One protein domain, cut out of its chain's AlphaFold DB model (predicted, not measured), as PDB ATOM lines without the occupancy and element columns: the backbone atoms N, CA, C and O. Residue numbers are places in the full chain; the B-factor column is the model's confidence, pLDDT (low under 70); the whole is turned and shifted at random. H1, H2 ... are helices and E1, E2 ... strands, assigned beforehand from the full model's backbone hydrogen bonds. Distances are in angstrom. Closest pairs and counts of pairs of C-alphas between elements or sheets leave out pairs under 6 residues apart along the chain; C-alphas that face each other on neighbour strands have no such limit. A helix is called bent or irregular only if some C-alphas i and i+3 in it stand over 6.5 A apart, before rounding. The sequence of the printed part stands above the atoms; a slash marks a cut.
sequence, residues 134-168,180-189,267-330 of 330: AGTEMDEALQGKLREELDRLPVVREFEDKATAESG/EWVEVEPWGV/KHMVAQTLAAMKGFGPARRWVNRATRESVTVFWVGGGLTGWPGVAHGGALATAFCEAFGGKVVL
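What this domain is: This is residues 134 to 168, 180 to 189 and 267 to 330 of the 330 residues of an uncharacterized protein of Diplodia seriata (UniProt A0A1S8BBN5). A small antiparallel sheet, mostly the long hairpin of E2 and E3 with short E1 beside E2, has helices over both faces: H1 and H2 make a corner over one, H4 covers E3 on the other with H3 next to it. E4 lies out at one end, and residues 136 to 141 stick out. The 109 printed residues have four named helices and four named strands, in the order H1 H2 E1 H3 E2 E3 E4 H4, class mixed; the sheet order is E1 - E2 - E3. It is compact, radius of gyration of the C-alphas 14.8 A, spanning 41 by 28 by 25 A.

Where its parts are: H1, residues 137 to 151, begins at C-alpha (344.376, 423.114, 415.769) and is 21.0 A long; H2 is 154 to 167, 20.1 A. E1 is 181 to 184, H3 267 to 276, E2 280 to 288, 23.9 A, E3 294 to 300, 18.7 A, and E4 305 to 307. H4, 313 to 325, ends at C-alpha (359.608, 448.178, 400.222). H3 is irregular: C-alphas 267 and 270 are 8.1 A apart.

How they stand to each other: Between the antiparallel neighbours E1 and E2, N 182 and O 287 are within hydrogen-bond range at 2.9 A, and between those of the hairpin E2 and E3, N 286 and O 295 are at 2.8 A. H1, height 7.1 A, is over E2; its closest C-alphas there are Arg 147 and Pro 282, 6.0 A. H2, on the same face, height 8.7 A, is over E1 and E2; C-alphas of Ala 163 and Trp 181 are 4.9 A apart. H4, on the opposite face, is over E3, height 9.5 A. Its residues 318 to 322 touch H3, C-alphas of His 268 and Glu 322 being closest at 7.4 A; H3 only grazes the sheet. E4 pairs with no named strand. Every O i to N i+4 pair is within hydrogen-bond range in H1, H2 and H4, and 5 of 6 in H3.

The domain as a whole: The C-alphas of Gly 168 and Trp 307 are farthest apart, 45.4 A. Residues 169 to 179 and 190 to 266 are not printed, the C-alpha gaps being 11.3 A and 8.8 A. Of the links printed whole, none is long. Mean pLDDT of the printed part is 84.8; residues 188 to 189, 267 to 271, 275 to 277 and 326 to 330 are under 70.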
ATOM      1  N   ALA A 134     342.140 431.904 414.885       81.44
ATOM      2  CA  ALA A 134     343.589 431.890 414.706       81.44
ATOM      3  C   ALA A 134     344.265 431.135 415.861       81.44
ATOM      4  O   ALA A 134     343.945 431.377 417.026       81.44
ATOM      5  N   GLY A 135     345.187 430.228 415.534       84.12
ATOM      6  CA  GLY A 135     345.891 429.402 416.524       84.12
ATOM      7  C   GLY A 135     345.081 428.224 417.078       84.12
ATOM      8  O   GLY A 135     345.523 427.564 418.013       84.12
ATOM      9  N   THR A 136     343.895 427.944 416.527       91.06
ATOM     10  CA  THR A 136     343.226 426.658 416.775       91.06
ATOM     11  C   THR A 136     343.915 425.539 415.990       91.06
ATOM     12  O   THR A 136     344.445 425.777 414.907       91.06
ATOM     13  N   GLU A 137     343.842 424.297 416.475       93.75
ATOM     14  CA  GLU A 137     344.376 423.114 415.769       93.75
ATOM     15  C   GLU A 137     343.829 423.001 414.331       93.75
ATOM     16  O   GLU A 137     344.532 422.616 413.398       93.75
ATOM     17  N   MET A 138     342.572 423.411 414.119       89.00
ATOM     18  CA  MET A 138     341.959 423.448 412.790       89.00
ATOM     19  C   MET A 138     342.589 424.510 411.876       89.00
ATOM     20  O   MET A 138     342.716 424.272 410.674       89.00
ATOM     21  N   ASP A 139     342.974 425.668 412.419       87.31
ATOM     22  CA  ASP A 139     343.704 426.700 411.678       87.31
ATOM     23  C   ASP A 139     345.117 426.220 411.329       87.31
ATOM     24  O   ASP A 139     345.533 426.339 410.180       87.31
ATOM     25  N   GLU A 140     345.818 425.571 412.260       89.50
ATOM     26  CA  GLU A 140     347.132 424.971 411.993       89.50
ATOM     27  C   GLU A 140     347.062 423.897 410.898       89.50
ATOM     28  O   GLU A 140     347.866 423.910 409.962       89.50
ATOM     29  N   ALA A 141     346.055 423.018 410.945       92.31
ATOM     30  CA  ALA A 141     345.814 422.024 409.901       92.31
ATOM     31  C   ALA A 141     345.501 422.678 408.543       92.31
ATOM     32  O   ALA A 141     345.975 422.221 407.497       92.31
ATOM     33  N   LEU A 142     344.733 423.774 408.537       88.69
ATOM     34  CA  LEU A 142     344.430 424.533 407.326       88.69
ATOM     35  C   LEU A 142     345.683 425.214 406.762       88.69
ATOM     36  O   LEU A 142     345.926 425.129 405.559       88.69
ATOM     37  N   GLN A 143     346.499 425.843 407.608       88.50
ATOM     38  CA  GLN A 143     347.771 426.447 407.214       88.50
ATOM     39  C   GLN A 143     348.750 425.399 406.681       88.50
ATOM     40  O   GLN A 143     349.410 425.647 405.675       88.50
ATOM     41  N   GLY A 144     348.812 424.218 407.305       91.62
ATOM     42  CA  GLY A 144     349.605 423.085 406.825       91.62
ATOM     43  C   GLY A 144     349.199 422.665 405.415       91.62
ATOM     44  O   GLY A 144     350.042 422.574 404.526       91.62
ATOM     45  N   LYS A 145     347.892 422.528 405.170       93.19
ATOM     46  CA  LYS A 145     347.371 422.225 403.833       93.19
ATOM     47  C   LYS A 145     347.658 423.333 402.817       93.19
ATOM     48  O   LYS A 145     347.973 423.044 401.668       93.19
ATOM     49  N   LEU A 146     347.553 424.598 403.220       91.62
ATOM     50  CA  LEU A 146     347.880 425.728 402.348       91.62
ATOM     51  C   LEU A 146     349.369 425.759 401.991       91.62
ATOM     52  O   LEU A 146     349.690 426.077 400.851       91.62
ATOM     53  N   ARG A 147     350.265 425.408 402.925       92.38
ATOM     54  CA  ARG A 147     351.701 425.240 402.649       92.38
ATOM     55  C   ARG A 147     351.931 424.107 401.649       92.38
ATOM     56  O   ARG A 147     352.584 424.328 400.641       92.38
ATOM     57  N   GLU A 148     351.298 422.953 401.847       94.94
ATOM     58  CA  GLU A 148     351.383 421.832 400.899       94.94
ATOM     59  C   GLU A 148     350.882 422.216 399.493       94.94
ATOM     60  O   GLU A 148     351.502 421.888 398.478       94.94
ATOM     61  N   GLU A 149     349.764 422.945 399.406       94.19
ATOM     62  CA  GLU A 149     349.240 423.446 398.131       94.19
ATOM     63  C   GLU A 149     350.175 424.476 397.484       94.19
ATOM     64  O   GLU A 149     350.315 424.466 396.259       94.19
ATOM     65  N   LEU A 150     350.829 425.327 398.283       93.50
ATOM     66  CA  LEU A 150     351.833 426.288 397.827       93.50
ATOM     67  C   LEU A 150     353.047 425.561 397.225       93.50
ATOM     68  O   LEU A 150     353.455 425.876 396.110       93.50
ATOM     69  N   ASP A 151     353.550 424.529 397.899       94.62
ATOM     70  CA  ASP A 151     354.714 423.726 397.486       94.62
ATOM     71  C   ASP A 151     354.425 422.861 396.246       94.62
ATOM     72  O   ASP A 151     355.305 422.438 395.486       94.62
ATOM     73  N   ARG A 152     353.143 422.595 395.983       95.94
ATOM     74  CA  ARG A 152     352.709 421.924 394.756       95.94
ATOM     75  C   ARG A 152     352.744 422.840 393.534       95.94
ATOM     76  O   ARG A 152     352.669 422.341 392.406       95.94
ATOM     77  N   LEU A 153     352.829 424.157 393.714       95.50
ATOM     78  CA  LEU A 153     352.819 425.083 392.591       95.50
ATOM     79  C   LEU A 153     354.089 424.912 391.744       95.50
ATOM     80  O   LEU A 153     355.190 424.946 392.291       95.50
ATOM     81  N   PRO A 154     353.967 424.802 390.405       95.94
ATOM     82  CA  PRO A 154     355.125 424.643 389.525       95.94
ATOM     83  C   PRO A 154     356.171 425.743 389.700       95.94
ATOM     84  O   PRO A 154     357.358 425.462 389.655       95.94
ATOM     85  N   VAL A 155     355.730 426.978 389.964       94.94
ATOM     86  CA  VAL A 155     356.635 428.103 390.229       94.94
ATOM     87  C   VAL A 155     357.506 427.863 391.457       94.94
ATOM     88  O   VAL A 155     358.700 428.107 391.392       94.94
ATOM     89  N   VAL A 156     356.927 427.376 392.556       94.94
ATOM     90  CA  VAL A 156     357.663 427.162 393.806       94.94
ATOM     91  C   VAL A 156     358.738 426.109 393.578       94.94
ATOM     92  O   VAL A 156     359.900 426.371 393.849       94.94
ATOM     93  N   ARG A 157     358.378 425.000 392.924       96.06
ATOM     94  CA  ARG A 157     359.325 423.938 392.557       96.06
ATOM     95  C   ARG A 157     360.436 424.422 391.630       96.06
ATOM     96  O   ARG A 157     361.594 424.125 391.869       96.06
ATOM     97  N   GLU A 158     360.103 425.213 390.606       94.88
ATOM     98  CA  GLU A 158     361.105 425.792 389.700       94.88
ATOM     99  C   GLU A 158     362.126 426.670 390.442       94.88
ATOM    100  O   GLU A 158     363.297 426.688 390.065       94.88
ATOM    101  N   PHE A 159     361.705 427.416 391.469       94.25
ATOM    102  CA  PHE A 159     362.611 428.248 392.266       94.25
ATOM    103  C   PHE A 159     363.357 427.460 393.347       94.25
ATOM    104  O   PHE A 159     364.529 427.745 393.575       94.25
ATOM    105  N   GLU A 160     362.737 426.448 393.951       93.75
ATOM    106  CA  GLU A 160     363.409 425.510 394.858       93.75
ATOM    107  C   GLU A 160     364.515 424.728 394.137       93.75
ATOM    108  O   GLU A 160     365.630 424.623 394.648       93.75
ATOM    109  N   ASP A 161     364.249 424.246 392.920       93.75
ATOM    110  CA  ASP A 161     365.234 423.543 392.095       93.75
ATOM    111  C   ASP A 161     366.408 424.464 391.730       93.75
ATOM    112  O   ASP A 161     367.565 424.046 391.795       93.75
ATOM    113  N   LYS A 162     366.131 425.733 391.395       90.38
ATOM    114  CA  LYS A 162     367.169 426.744 391.122       90.38
ATOM    115  C   LYS A 162     368.021 427.034 392.354       90.38
ATOM    116  O   LYS A 162     369.241 426.963 392.261       90.38
ATOM    117  N   ALA A 163     367.385 427.283 393.498       90.19
ATOM    118  CA  ALA A 163     368.084 427.539 394.753       90.19
ATOM    119  C   ALA A 163     368.946 426.334 395.180       90.19
ATOM    120  O   ALA A 163     370.093 426.485 395.604       90.19
ATOM    121  N   THR A 164     368.432 425.113 395.004       89.62
ATOM    122  CA  THR A 164     369.149 423.882 395.367       89.62
ATOM    123  C   THR A 164     370.330 423.617 394.433       89.62
ATOM    124  O   THR A 164     371.422 423.300 394.909       89.62
ATOM    125  N   ALA A 165     370.139 423.777 393.118       87.44
ATOM    126  CA  ALA A 165     371.182 423.560 392.115       87.44
ATOM    127  C   ALA A 165     372.404 424.464 392.325       87.44
ATOM    128  O   ALA A 165     373.529 424.057 392.034       87.44
ATOM    129  N   GLU A 166     372.191 425.664 392.856       79.81
ATOM    130  CA  GLU A 166     373.249 426.641 393.100       79.81
ATOM    131  C   GLU A 166     373.959 426.409 394.439       79.81
ATOM    132  O   GLU A 166     375.174 426.575 394.522       79.81
ATOM    133  N   SER A 167     373.249 425.915 395.460       79.62
ATOM    134  CA  SER A 167     373.843 425.618 396.773       79.62
ATOM    135  C   SER A 167     374.782 424.399 396.793       79.62
ATOM    136  O   SER A 167     375.682 424.321 397.628       79.62
ATOM    137  N   GLY A 168     374.570 423.429 395.893       71.38
ATOM    138  CA  GLY A 168     375.268 422.137 395.891       71.38
ATOM    139  C   GLY A 168     376.490 422.046 394.973       71.38
ATOM    140  O   GLY A 168     377.110 420.983 394.886       71.38
ATOM    141  N   GLU A 180     372.759 433.521 392.251       87.50
ATOM    142  CA  GLU A 180     372.368 432.782 393.459       87.50
ATOM    143  C   GLU A 180     370.952 433.186 393.905       87.50
ATOM    144  O   GLU A 180     370.744 434.253 394.501       87.50
ATOM    145  N   TRP A 181     369.969 432.348 393.582       91.50
ATOM    146  CA  TRP A 181     368.617 432.414 394.111       91.50
ATOM    147  C   TRP A 181     368.623 431.847 395.524       91.50
ATOM    148  O   TRP A 181     368.770 430.647 395.733       91.50
ATOM    149  N   VAL A 182     368.410 432.716 396.504       91.25
ATOM    150  CA  VAL A 182     368.314 432.331 397.910       91.25
ATOM    151  C   VAL A 182     366.863 432.463 398.348       91.25
ATOM    152  O   VAL A 182     366.225 433.493 398.107       91.25
ATOM    153  N   GLU A 183     366.328 431.420 398.978       90.75
ATOM    154  CA  GLU A 183     365.049 431.521 399.678       90.75
ATOM    155  C   GLU A 183     365.239 432.403 400.916       90.75
ATOM    156  O   GLU A 183     366.135 432.191 401.732       90.75
ATOM    157  N   VAL A 184     364.419 433.441 401.019       90.44
ATOM    158  CA  VAL A 184     364.439 434.406 402.115       90.44
ATOM    159  C   VAL A 184     363.078 434.359 402.783       90.44
ATOM    160  O   VAL A 184     362.053 434.249 402.109       90.44
ATOM    161  N   GLU A 185     363.054 434.492 404.106       85.31
ATOM    162  CA  GLU A 185     361.799 434.642 404.836       85.31
ATOM    163  C   GLU A 185     360.991 435.809 404.237       85.31
ATOM    164  O   GLU A 185     361.479 436.946 404.202       85.31
ATOM    165  N   PRO A 186     359.767 435.560 403.736       77.88
ATOM    166  CA  PRO A 186     359.016 436.520 402.926       77.88
ATOM    167  C   PRO A 186     358.730 437.831 403.656       77.88
ATOM    168  O   PRO A 186     358.555 438.864 403.008       77.88
ATOM    169  N   TRP A 187     358.722 437.797 404.988       73.00
ATOM    170  CA  TRP A 187     358.269 438.909 405.809       73.00
ATOM    171  C   TRP A 187     359.305 439.439 406.790       73.00
ATOM    172  O   TRP A 187     358.915 440.261 407.594       73.00
ATOM    173  N   GLY A 188     360.570 438.999 406.800       58.50
ATOM    174  CA  GLY A 188     361.614 439.543 407.700       58.50
ATOM    175  C   GLY A 188     361.355 439.418 409.216       58.50
ATOM    176  O   GLY A 188     362.261 439.611 410.022       58.50
ATOM    177  N   VAL A 189     360.141 439.058 409.627       45.44
ATOM    178  CA  VAL A 189     359.779 438.770 411.001       45.44
ATOM    179  C   VAL A 189     360.218 437.343 411.250       45.44
ATOM    180  O   VAL A 189     359.683 436.412 410.650       45.44
ATOM    181  N   LYS A 267     358.754 447.300 410.399       60.31
ATOM    182  CA  LYS A 267     358.584 447.218 408.943       60.31
ATOM    183  C   LYS A 267     357.436 446.326 408.477       60.31
ATOM    184  O   LYS A 267     357.127 446.356 407.290       60.31
ATOM    185  N   HIS A 268     356.779 445.595 409.382       64.31
ATOM    186  CA  HIS A 268     355.806 444.556 409.010       64.31
ATOM    187  C   HIS A 268     354.430 444.684 409.671       64.31
ATOM    188  O   HIS A 268     353.692 443.707 409.815       64.31
ATOM    189  N   MET A 269     354.042 445.904 410.065       65.38
ATOM    190  CA  MET A 269     352.711 446.153 410.639       65.38
ATOM    191  C   MET A 269     351.582 445.729 409.696       65.38
ATOM    192  O   MET A 269     350.529 445.283 410.151       65.38
ATOM    193  N   VAL A 270     351.790 445.859 408.385       69.38
ATOM    194  CA  VAL A 270     350.786 445.529 407.373       69.38
ATOM    195  C   VAL A 270     350.607 444.018 407.268       69.38
ATOM    196  O   VAL A 270     349.475 443.560 407.426       69.38
ATOM    197  N   ALA A 271     351.678 443.239 407.091       68.00
ATOM    198  CA  ALA A 271     351.588 441.784 407.054       68.00
ATOM    199  C   ALA A 271     350.985 441.233 408.346       68.00
ATOM    200  O   ALA A 271     350.102 440.381 408.292       68.00
ATOM    201  N   GLN A 272     351.378 441.766 409.506       70.69
ATOM    202  CA  GLN A 272     350.847 441.312 410.790       70.69
ATOM    203  C   GLN A 272     349.355 441.643 410.950       70.69
ATOM    204  O   GLN A 272     348.568 440.794 411.376       70.69
ATOM    205  N   THR A 273     348.937 442.848 410.551       73.75
ATOM    206  CA  THR A 273     347.525 443.255 410.596       73.75
ATOM    207  C   THR A 273     346.687 442.440 409.609       73.75
ATOM    208  O   THR A 273     345.594 441.988 409.941       73.75
ATOM    209  N   LEU A 274     347.197 442.194 408.401       71.56
ATOM    210  CA  LEU A 274     346.469 441.470 407.357       71.56
ATOM    211  C   LEU A 274     346.467 439.950 407.578       71.56
ATOM    212  O   LEU A 274     345.487 439.292 407.219       71.56
ATOM    213  N   ALA A 275     347.489 439.398 408.237       68.25
ATOM    214  CA  ALA A 275     347.485 438.027 408.743       68.25
ATOM    215  C   ALA A 275     346.394 437.845 409.807       68.25
ATOM    216  O   ALA A 275     345.601 436.906 409.721       68.25
ATOM    217  N   ALA A 276     346.262 438.794 410.744       68.06
ATOM    218  CA  ALA A 276     345.189 438.777 411.740       68.06
ATOM    219  C   ALA A 276     343.790 438.875 411.102       68.06
ATOM    220  O   ALA A 276     342.842 438.248 411.571       68.06
ATOM    221  N   MET A 277     343.658 439.595 409.982       67.44
ATOM    222  CA  MET A 277     342.410 439.673 409.211       67.44
ATOM    223  C   MET A 277     342.113 438.410 408.381       67.44
ATOM    224  O   MET A 277     341.188 438.425 407.564       67.44
ATOM    225  N   LYS A 278     342.875 437.316 408.567       73.44
ATOM    226  CA  LYS A 278     342.790 436.074 407.771       73.44
ATOM    227  C   LYS A 278     342.883 436.357 406.266       73.44
ATOM    228  O   LYS A 278     342.248 435.699 405.436       73.44
ATOM    229  N   GLY A 279     343.624 437.409 405.925       80.94
ATOM    230  CA  GLY A 279     343.702 437.946 404.581       80.94
ATOM    231  C   GLY A 279     344.825 437.336 403.758       80.94
ATOM    232  O   GLY A 279     344.643 437.084 402.568       80.94
ATOM    233  N   PHE A 280     345.953 437.038 404.399       84.56
ATOM    234  CA  PHE A 280     347.084 436.356 403.781       84.56
ATOM    235  C   PHE A 280     347.345 435.019 404.454       84.56
ATOM    236  O   PHE A 280     347.187 434.875 405.664       84.56
ATOM    237  N   GLY A 281     347.705 434.039 403.637       86.44
ATOM    238  CA  GLY A 281     348.129 432.721 404.086       86.44
ATOM    239  C   GLY A 281     349.649 432.586 404.020       86.44
ATOM    240  O   GLY A 281     350.362 433.593 404.004       86.44
ATOM    241  N   PRO A 282     350.155 431.346 403.945       89.69
ATOM    242  CA  PRO A 282     351.572 431.086 403.755       89.69
ATOM    243  C   PRO A 282     352.129 431.808 402.529       89.69
ATOM    244  O   PRO A 282     351.440 431.991 401.517       89.69
ATOM    245  N   ALA A 283     353.396 432.190 402.628       91.44
ATOM    246  CA  ALA A 283     354.141 432.787 401.541       91.44
ATOM    247  C   ALA A 283     355.565 432.254 401.515       91.44
ATOM    248  O   ALA A 283     356.061 431.753 402.520       91.44
ATOM    249  N   ARG A 284     356.201 432.394 400.358       92.12
ATOM    250  CA  ARG A 284     357.612 432.106 400.124       92.12
ATOM    251  C   ARG A 284     358.198 433.189 399.236       92.12
ATOM    252  O   ARG A 284     357.500 433.738 398.374       92.12
ATOM    253  N   ARG A 285     359.468 433.507 399.457       92.75
ATOM    254  CA  ARG A 285     360.184 434.531 398.705       92.75
ATOM    255  C   ARG A 285     361.550 434.010 398.304       92.75
ATOM    256  O   ARG A 285     362.289 433.489 399.125       92.75
ATOM    257  N   TRP A 286     361.901 434.238 397.049       93.81
ATOM    258  CA  TRP A 286     363.230 433.983 396.518       93.81
ATOM    259  C   TRP A 286     363.826 435.295 396.039       93.81
ATOM    260  O   TRP A 286     363.134 436.115 395.426       93.81
ATOM    261  N   VAL A 287     365.102 435.504 396.337       92.19
ATOM    262  CA  VAL A 287     365.853 436.686 395.919       92.19
ATOM    263  C   VAL A 287     367.100 436.228 395.187       92.19
ATOM    264  O   VAL A 287     367.878 435.438 395.712       92.19
ATOM    265  N   ASN A 288     367.294 436.749 393.984       92.50
ATOM    266  CA  ASN A 288     368.516 436.585 393.222       92.50
ATOM    267  C   ASN A 288     369.518 437.654 393.653       92.50
ATOM    268  O   ASN A 288     369.313 438.847 393.418       92.50
ATOM    269  N   ARG A 289     370.613 437.240 394.289       88.38
ATOM    270  CA  ARG A 289     371.603 438.182 394.831       88.38
ATOM    271  C   ARG A 289     372.367 438.939 393.749       88.38
ATOM    272  O   ARG A 289     372.750 440.085 393.972       88.38
ATOM    273  N   ALA A 290     372.572 438.321 392.586       88.62
ATOM    274  CA  ALA A 290     373.340 438.919 391.500       88.62
ATOM    275  C   ALA A 290     372.521 439.954 390.714       88.62
ATOM    276  O   ALA A 290     373.036 441.022 390.393       88.62
ATOM    277  N   THR A 291     371.255 439.646 390.411       90.19
ATOM    278  CA  THR A 291     370.388 440.515 389.592       90.19
ATOM    279  C   THR A 291     369.486 441.429 390.412       90.19
ATOM    280  O   THR A 291     368.859 442.315 389.843       90.19
ATOM    281  N   ARG A 292     369.397 441.211 391.731       90.19
ATOM    282  CA  ARG A 292     368.419 441.848 392.632       90.19
ATOM    283  C   ARG A 292     366.960 441.584 392.270       90.19
ATOM    284  O   ARG A 292     366.057 442.245 392.772       90.19
ATOM    285  N   GLU A 293     366.701 440.577 391.449       90.62
ATOM    286  CA  GLU A 293     365.339 440.134 391.185       90.62
ATOM    287  C   GLU A 293     364.763 439.458 392.428       90.62
ATOM    288  O   GLU A 293     365.448 438.712 393.132       90.62
ATOM    289  N   SER A 294     363.479 439.685 392.690       91.06
ATOM    290  CA  SER A 294     362.773 438.960 393.738       91.06
ATOM    291  C   SER A 294     361.447 438.417 393.238       91.06
ATOM    292  O   SER A 294     360.744 439.035 392.435       91.06
ATOM    293  N   VAL A 295     361.122 437.222 393.715       93.56
ATOM    294  CA  VAL A 295     359.879 436.527 393.412       93.56
ATOM    295  C   VAL A 295     359.236 436.154 394.726       93.56
ATOM    296  O   VAL A 295     359.829 435.447 395.534       93.56
ATOM    297  N   THR A 296     358.017 436.638 394.941       92.44
ATOM    298  CA  THR A 296     357.230 436.305 396.130       92.44
ATOM    299  C   THR A 296     355.951 435.618 395.690       92.44
ATOM    300  O   THR A 296     355.229 436.116 394.822       92.44
ATOM    301  N   VAL A 297     355.669 434.468 396.291       93.44
ATOM    302  CA  VAL A 297     354.437 433.712 396.085       93.44
ATOM    303  C   VAL A 297     353.720 433.659 397.423       93.44
ATOM    304  O   VAL A 297     354.274 433.172 398.402       93.44
ATOM    305  N   PHE A 298     352.491 434.164 397.476       92.00
ATOM    306  CA  PHE A 298     351.680 434.177 398.690       92.00
ATOM    307  C   PHE A 298     350.239 433.777 398.397       92.00
ATOM    308  O   PHE A 298     349.721 433.974 397.293       92.00
ATOM    309  N   TRP A 299     349.576 433.221 399.408       91.19
ATOM    310  CA  TRP A 299     348.159 432.892 399.336       91.19
ATOM    311  C   TRP A 299     347.285 434.080 399.754       91.19
ATOM    312  O   TRP A 299     347.540 434.718 400.776       91.19
ATOM    313  N   VAL A 300     346.225 434.351 398.985       91.62
ATOM    314  CA  VAL A 300     345.256 435.425 399.259       91.62
ATOM    315  C   VAL A 300     343.920 434.824 399.680       91.62
ATOM    316  O   VAL A 300     343.295 434.075 398.928       91.62
ATOM    317  N   GLY A 301     343.475 435.186 400.879       88.88
ATOM    318  CA  GLY A 301     342.238 434.709 401.473       88.88
ATOM    319  C   GLY A 301     341.001 435.503 401.094       88.88
ATOM    320  O   GLY A 301     341.059 436.640 400.626       88.88
ATOM    321  N   GLY A 302     339.840 434.896 401.363       85.50
ATOM    322  CA  GLY A 302     338.526 435.492 401.111       85.50
ATOM    323  C   GLY A 302     338.316 436.837 401.818       85.50
ATOM    324  O   GLY A 302     337.599 437.689 401.298       85.50
ATOM    325  N   GLY A 303     338.985 437.063 402.954       84.44
ATOM    326  CA  GLY A 303     338.933 438.329 403.694       84.44
ATOM    327  C   GLY A 303     339.485 439.529 402.917       84.44
ATOM    328  O   GLY A 303     339.082 440.657 403.182       84.44
ATOM    329  N   LEU A 304     340.341 439.294 401.915       88.44
ATOM    330  CA  LEU A 304     340.852 440.333 401.018       88.44
ATOM    331  C   LEU A 304     340.120 440.363 399.681       88.44
ATOM    332  O   LEU A 304     340.613 440.988 398.752       88.44
ATOM    333  N   THR A 305     338.972 439.700 399.535       86.25
ATOM    334  CA  THR A 305     338.182 439.795 398.300       86.25
ATOM    335  C   THR A 305     337.278 441.022 398.343       86.25
ATOM    336  O   THR A 305     336.549 441.242 399.306       86.25
ATOM    337  N   GLY A 306     337.360 441.866 397.313       82.06
ATOM    338  CA  GLY A 306     336.504 443.049 397.184       82.06
ATOM    339  C   GLY A 306     335.231 442.722 396.413       82.06
ATOM    340  O   GLY A 306     334.119 442.914 396.896       82.06
ATOM    341  N   TRP A 307     335.408 442.186 395.205       85.31
ATOM    342  CA  TRP A 307     334.328 441.630 394.394       85.31
ATOM    343  C   TRP A 307     334.306 440.103 394.577       85.31
ATOM    344  O   TRP A 307     335.368 439.533 394.834       85.31
ATOM    345  N   PRO A 308     333.157 439.411 394.459       82.12
ATOM    346  CA  PRO A 308     333.101 437.958 394.615       82.12
ATOM    347  C   PRO A 308     334.133 437.248 393.729       82.12
ATOM    348  O   PRO A 308     334.085 437.346 392.505       82.12
ATOM    349  N   GLY A 309     335.097 436.570 394.360       80.62
ATOM    350  CA  GLY A 309     336.186 435.863 393.676       80.62
ATOM    351  C   GLY A 309     337.349 436.737 393.182       80.62
ATOM    352  O   GLY A 309     338.263 436.213 392.552       80.62
ATOM    353  N   VAL A 310     337.357 438.046 393.462       90.00
ATOM    354  CA  VAL A 310     338.422 438.971 393.040       90.00
ATOM    355  C   VAL A 310     339.069 439.621 394.257       90.00
ATOM    356  O   VAL A 310     338.408 440.283 395.062       90.00
ATOM    357  N   ALA A 311     340.388 439.465 394.368       90.19
ATOM    358  CA  ALA A 311     341.187 440.136 395.385       90.19
ATOM    359  C   ALA A 311     341.038 441.665 395.290       90.19
ATOM    360  O   ALA A 311     340.991 442.255 394.210       90.19
ATOM    361  N   HIS A 312     340.959 442.320 396.440       93.19
ATOM    362  CA  HIS A 312     340.831 443.757 396.573       93.19
ATOM    363  C   HIS A 312     342.129 444.417 396.100       93.19
ATOM    364  O   HIS A 312     343.193 444.199 396.682       93.19
ATOM    365  N   GLY A 313     342.048 445.252 395.061       93.25
ATOM    366  CA  GLY A 313     343.230 445.872 394.450       93.25
ATOM    367  C   GLY A 313     344.081 446.668 395.443       93.25
ATOM    368  O   GLY A 313     345.303 446.605 395.384       93.25
ATOM    369  N   GLY A 314     343.449 447.334 396.416       91.00
ATOM    370  CA  GLY A 314     344.166 448.035 397.486       91.00
ATOM    371  C   GLY A 314     344.960 447.098 398.402       91.00
ATOM    372  O   GLY A 314     346.084 447.429 398.761       91.00
ATOM    373  N   ALA A 315     344.423 445.914 398.716       87.62
ATOM    374  CA  ALA A 315     345.103 444.949 399.583       87.62
ATOM    375  C   ALA A 315     346.303 444.318 398.871       87.62
ATOM    376  O   ALA A 315     347.373 444.185 399.460       87.62
ATOM    377  N   LEU A 316     346.149 444.013 397.578       90.19
ATOM    378  CA  LEU A 316     347.270 443.602 396.741       90.19
ATOM    379  C   LEU A 316     348.328 444.702 396.692       90.19
ATOM    380  O   LEU A 316     349.480 444.419 396.983       90.19
ATOM    381  N   ALA A 317     347.951 445.949 396.391       91.56
ATOM    382  CA  ALA A 317     348.890 447.071 396.340       91.56
ATOM    383  C   ALA A 317     349.661 447.251 397.656       91.56
ATOM    384  O   ALA A 317     350.848 447.556 397.625       91.56
ATOM    385  N   THR A 318     349.022 447.019 398.808       88.25
ATOM    386  CA  THR A 318     349.733 447.071 400.091       88.25
ATOM    387  C   THR A 318     350.723 445.912 400.241       88.25
ATOM    388  O   THR A 318     351.864 446.155 400.617       88.25
ATOM    389  N   ALA A 319     350.341 444.686 399.863       86.06
ATOM    390  CA  ALA A 319     351.269 443.551 399.833       86.06
ATOM    391  C   ALA A 319     352.442 443.773 398.867       86.06
ATOM    392  O   ALA A 319     353.565 443.401 399.186       86.06
ATOM    393  N   PHE A 320     352.210 444.429 397.724       88.50
ATOM    394  CA  PHE A 320     353.275 444.875 396.823       88.50
ATOM    395  C   PHE A 320     354.217 445.852 397.534       88.50
ATOM    396  O   PHE A 320     355.420 445.613 397.592       88.50
ATOM    397  N   CYS A 321     353.684 446.932 398.108       87.00
ATOM    398  CA  CYS A 321     354.499 447.920 398.814       87.00
ATOM    399  C   CYS A 321     355.343 447.293 399.931       87.00
ATOM    400  O   CYS A 321     356.461 447.738 400.158       87.00
ATOM    401  N   GLU A 322     354.838 446.263 400.606       83.94
ATOM    402  CA  GLU A 322     355.570 445.571 401.666       83.94
ATOM    403  C   GLU A 322     356.614 444.584 401.127       83.94
ATOM    404  O   GLU A 322     357.765 444.616 401.563       83.94
ATOM    405  N   ALA A 323     356.256 443.760 400.137       83.50
ATOM    406  CA  ALA A 323     357.178 442.803 399.528       83.50
ATOM    407  C   ALA A 323     358.406 443.504 398.918       83.50
ATOM    408  O   ALA A 323     359.538 443.034 399.078       83.50
ATOM    409  N   PHE A 324     358.192 444.657 398.278       81.44
ATOM    410  CA  PHE A 324     359.233 445.402 397.563       81.44
ATOM    411  C   PHE A 324     359.827 446.567 398.367       81.44
ATOM    412  O   PHE A 324     360.937 447.007 398.087       81.44
ATOM    413  N   GLY A 325     359.133 447.063 399.395       77.00
ATOM    414  CA  GLY A 325     359.608 448.178 400.222       77.00
ATOM    415  C   GLY A 325     360.693 447.797 401.231       77.00
ATOM    416  O   GLY A 325     361.396 448.673 401.746       77.00
ATOM    417  N   GLY A 326     360.853 446.503 401.520       68.38
ATOM    418  CA  GLY A 326     361.936 446.007 402.359       68.38
ATOM    419  C   GLY A 326     363.285 446.234 401.683       68.38
ATOM    420  O   GLY A 326     363.582 445.609 400.668       68.38
ATOM    421  N   LYS A 327     364.131 447.099 402.258       63.16
ATOM    422  CA  LYS A 327     365.551 447.143 401.886       63.16
ATOM    423  C   LYS A 327     366.126 445.752 402.115       63.16
ATOM    424  O   LYS A 327     366.237 445.330 403.266       63.16
ATOM    425  N   VAL A 328     366.487 445.061 401.038       61.44
ATOM    426  CA  VAL A 328     367.272 443.834 401.137       61.44
ATOM    427  C   VAL A 328     368.644 444.261 401.650       61.44
ATOM    428  O   VAL A 328     369.443 444.839 400.916       61.44
ATOM    429  N   VAL A 329     368.876 444.084 402.950       59.53
ATOM    430  CA  VAL A 329     370.207 444.234 403.538       59.53
ATOM    431  C   VAL A 329     370.954 442.956 403.165       59.53
ATOM    432  O   VAL A 329     370.860 441.959 403.874       59.53
ATOM    433  N   LEU A 330     371.554 442.967 401.971       55.38
ATOM    434  CA  LEU A 330     372.476 441.932 401.499       55.38
ATOM    435  C   LEU A 330     373.809 442.025 402.245       55.38
ATOM    436  O   LEU A 330     374.259 443.171 402.491       55.38
TER     437      LEU A 330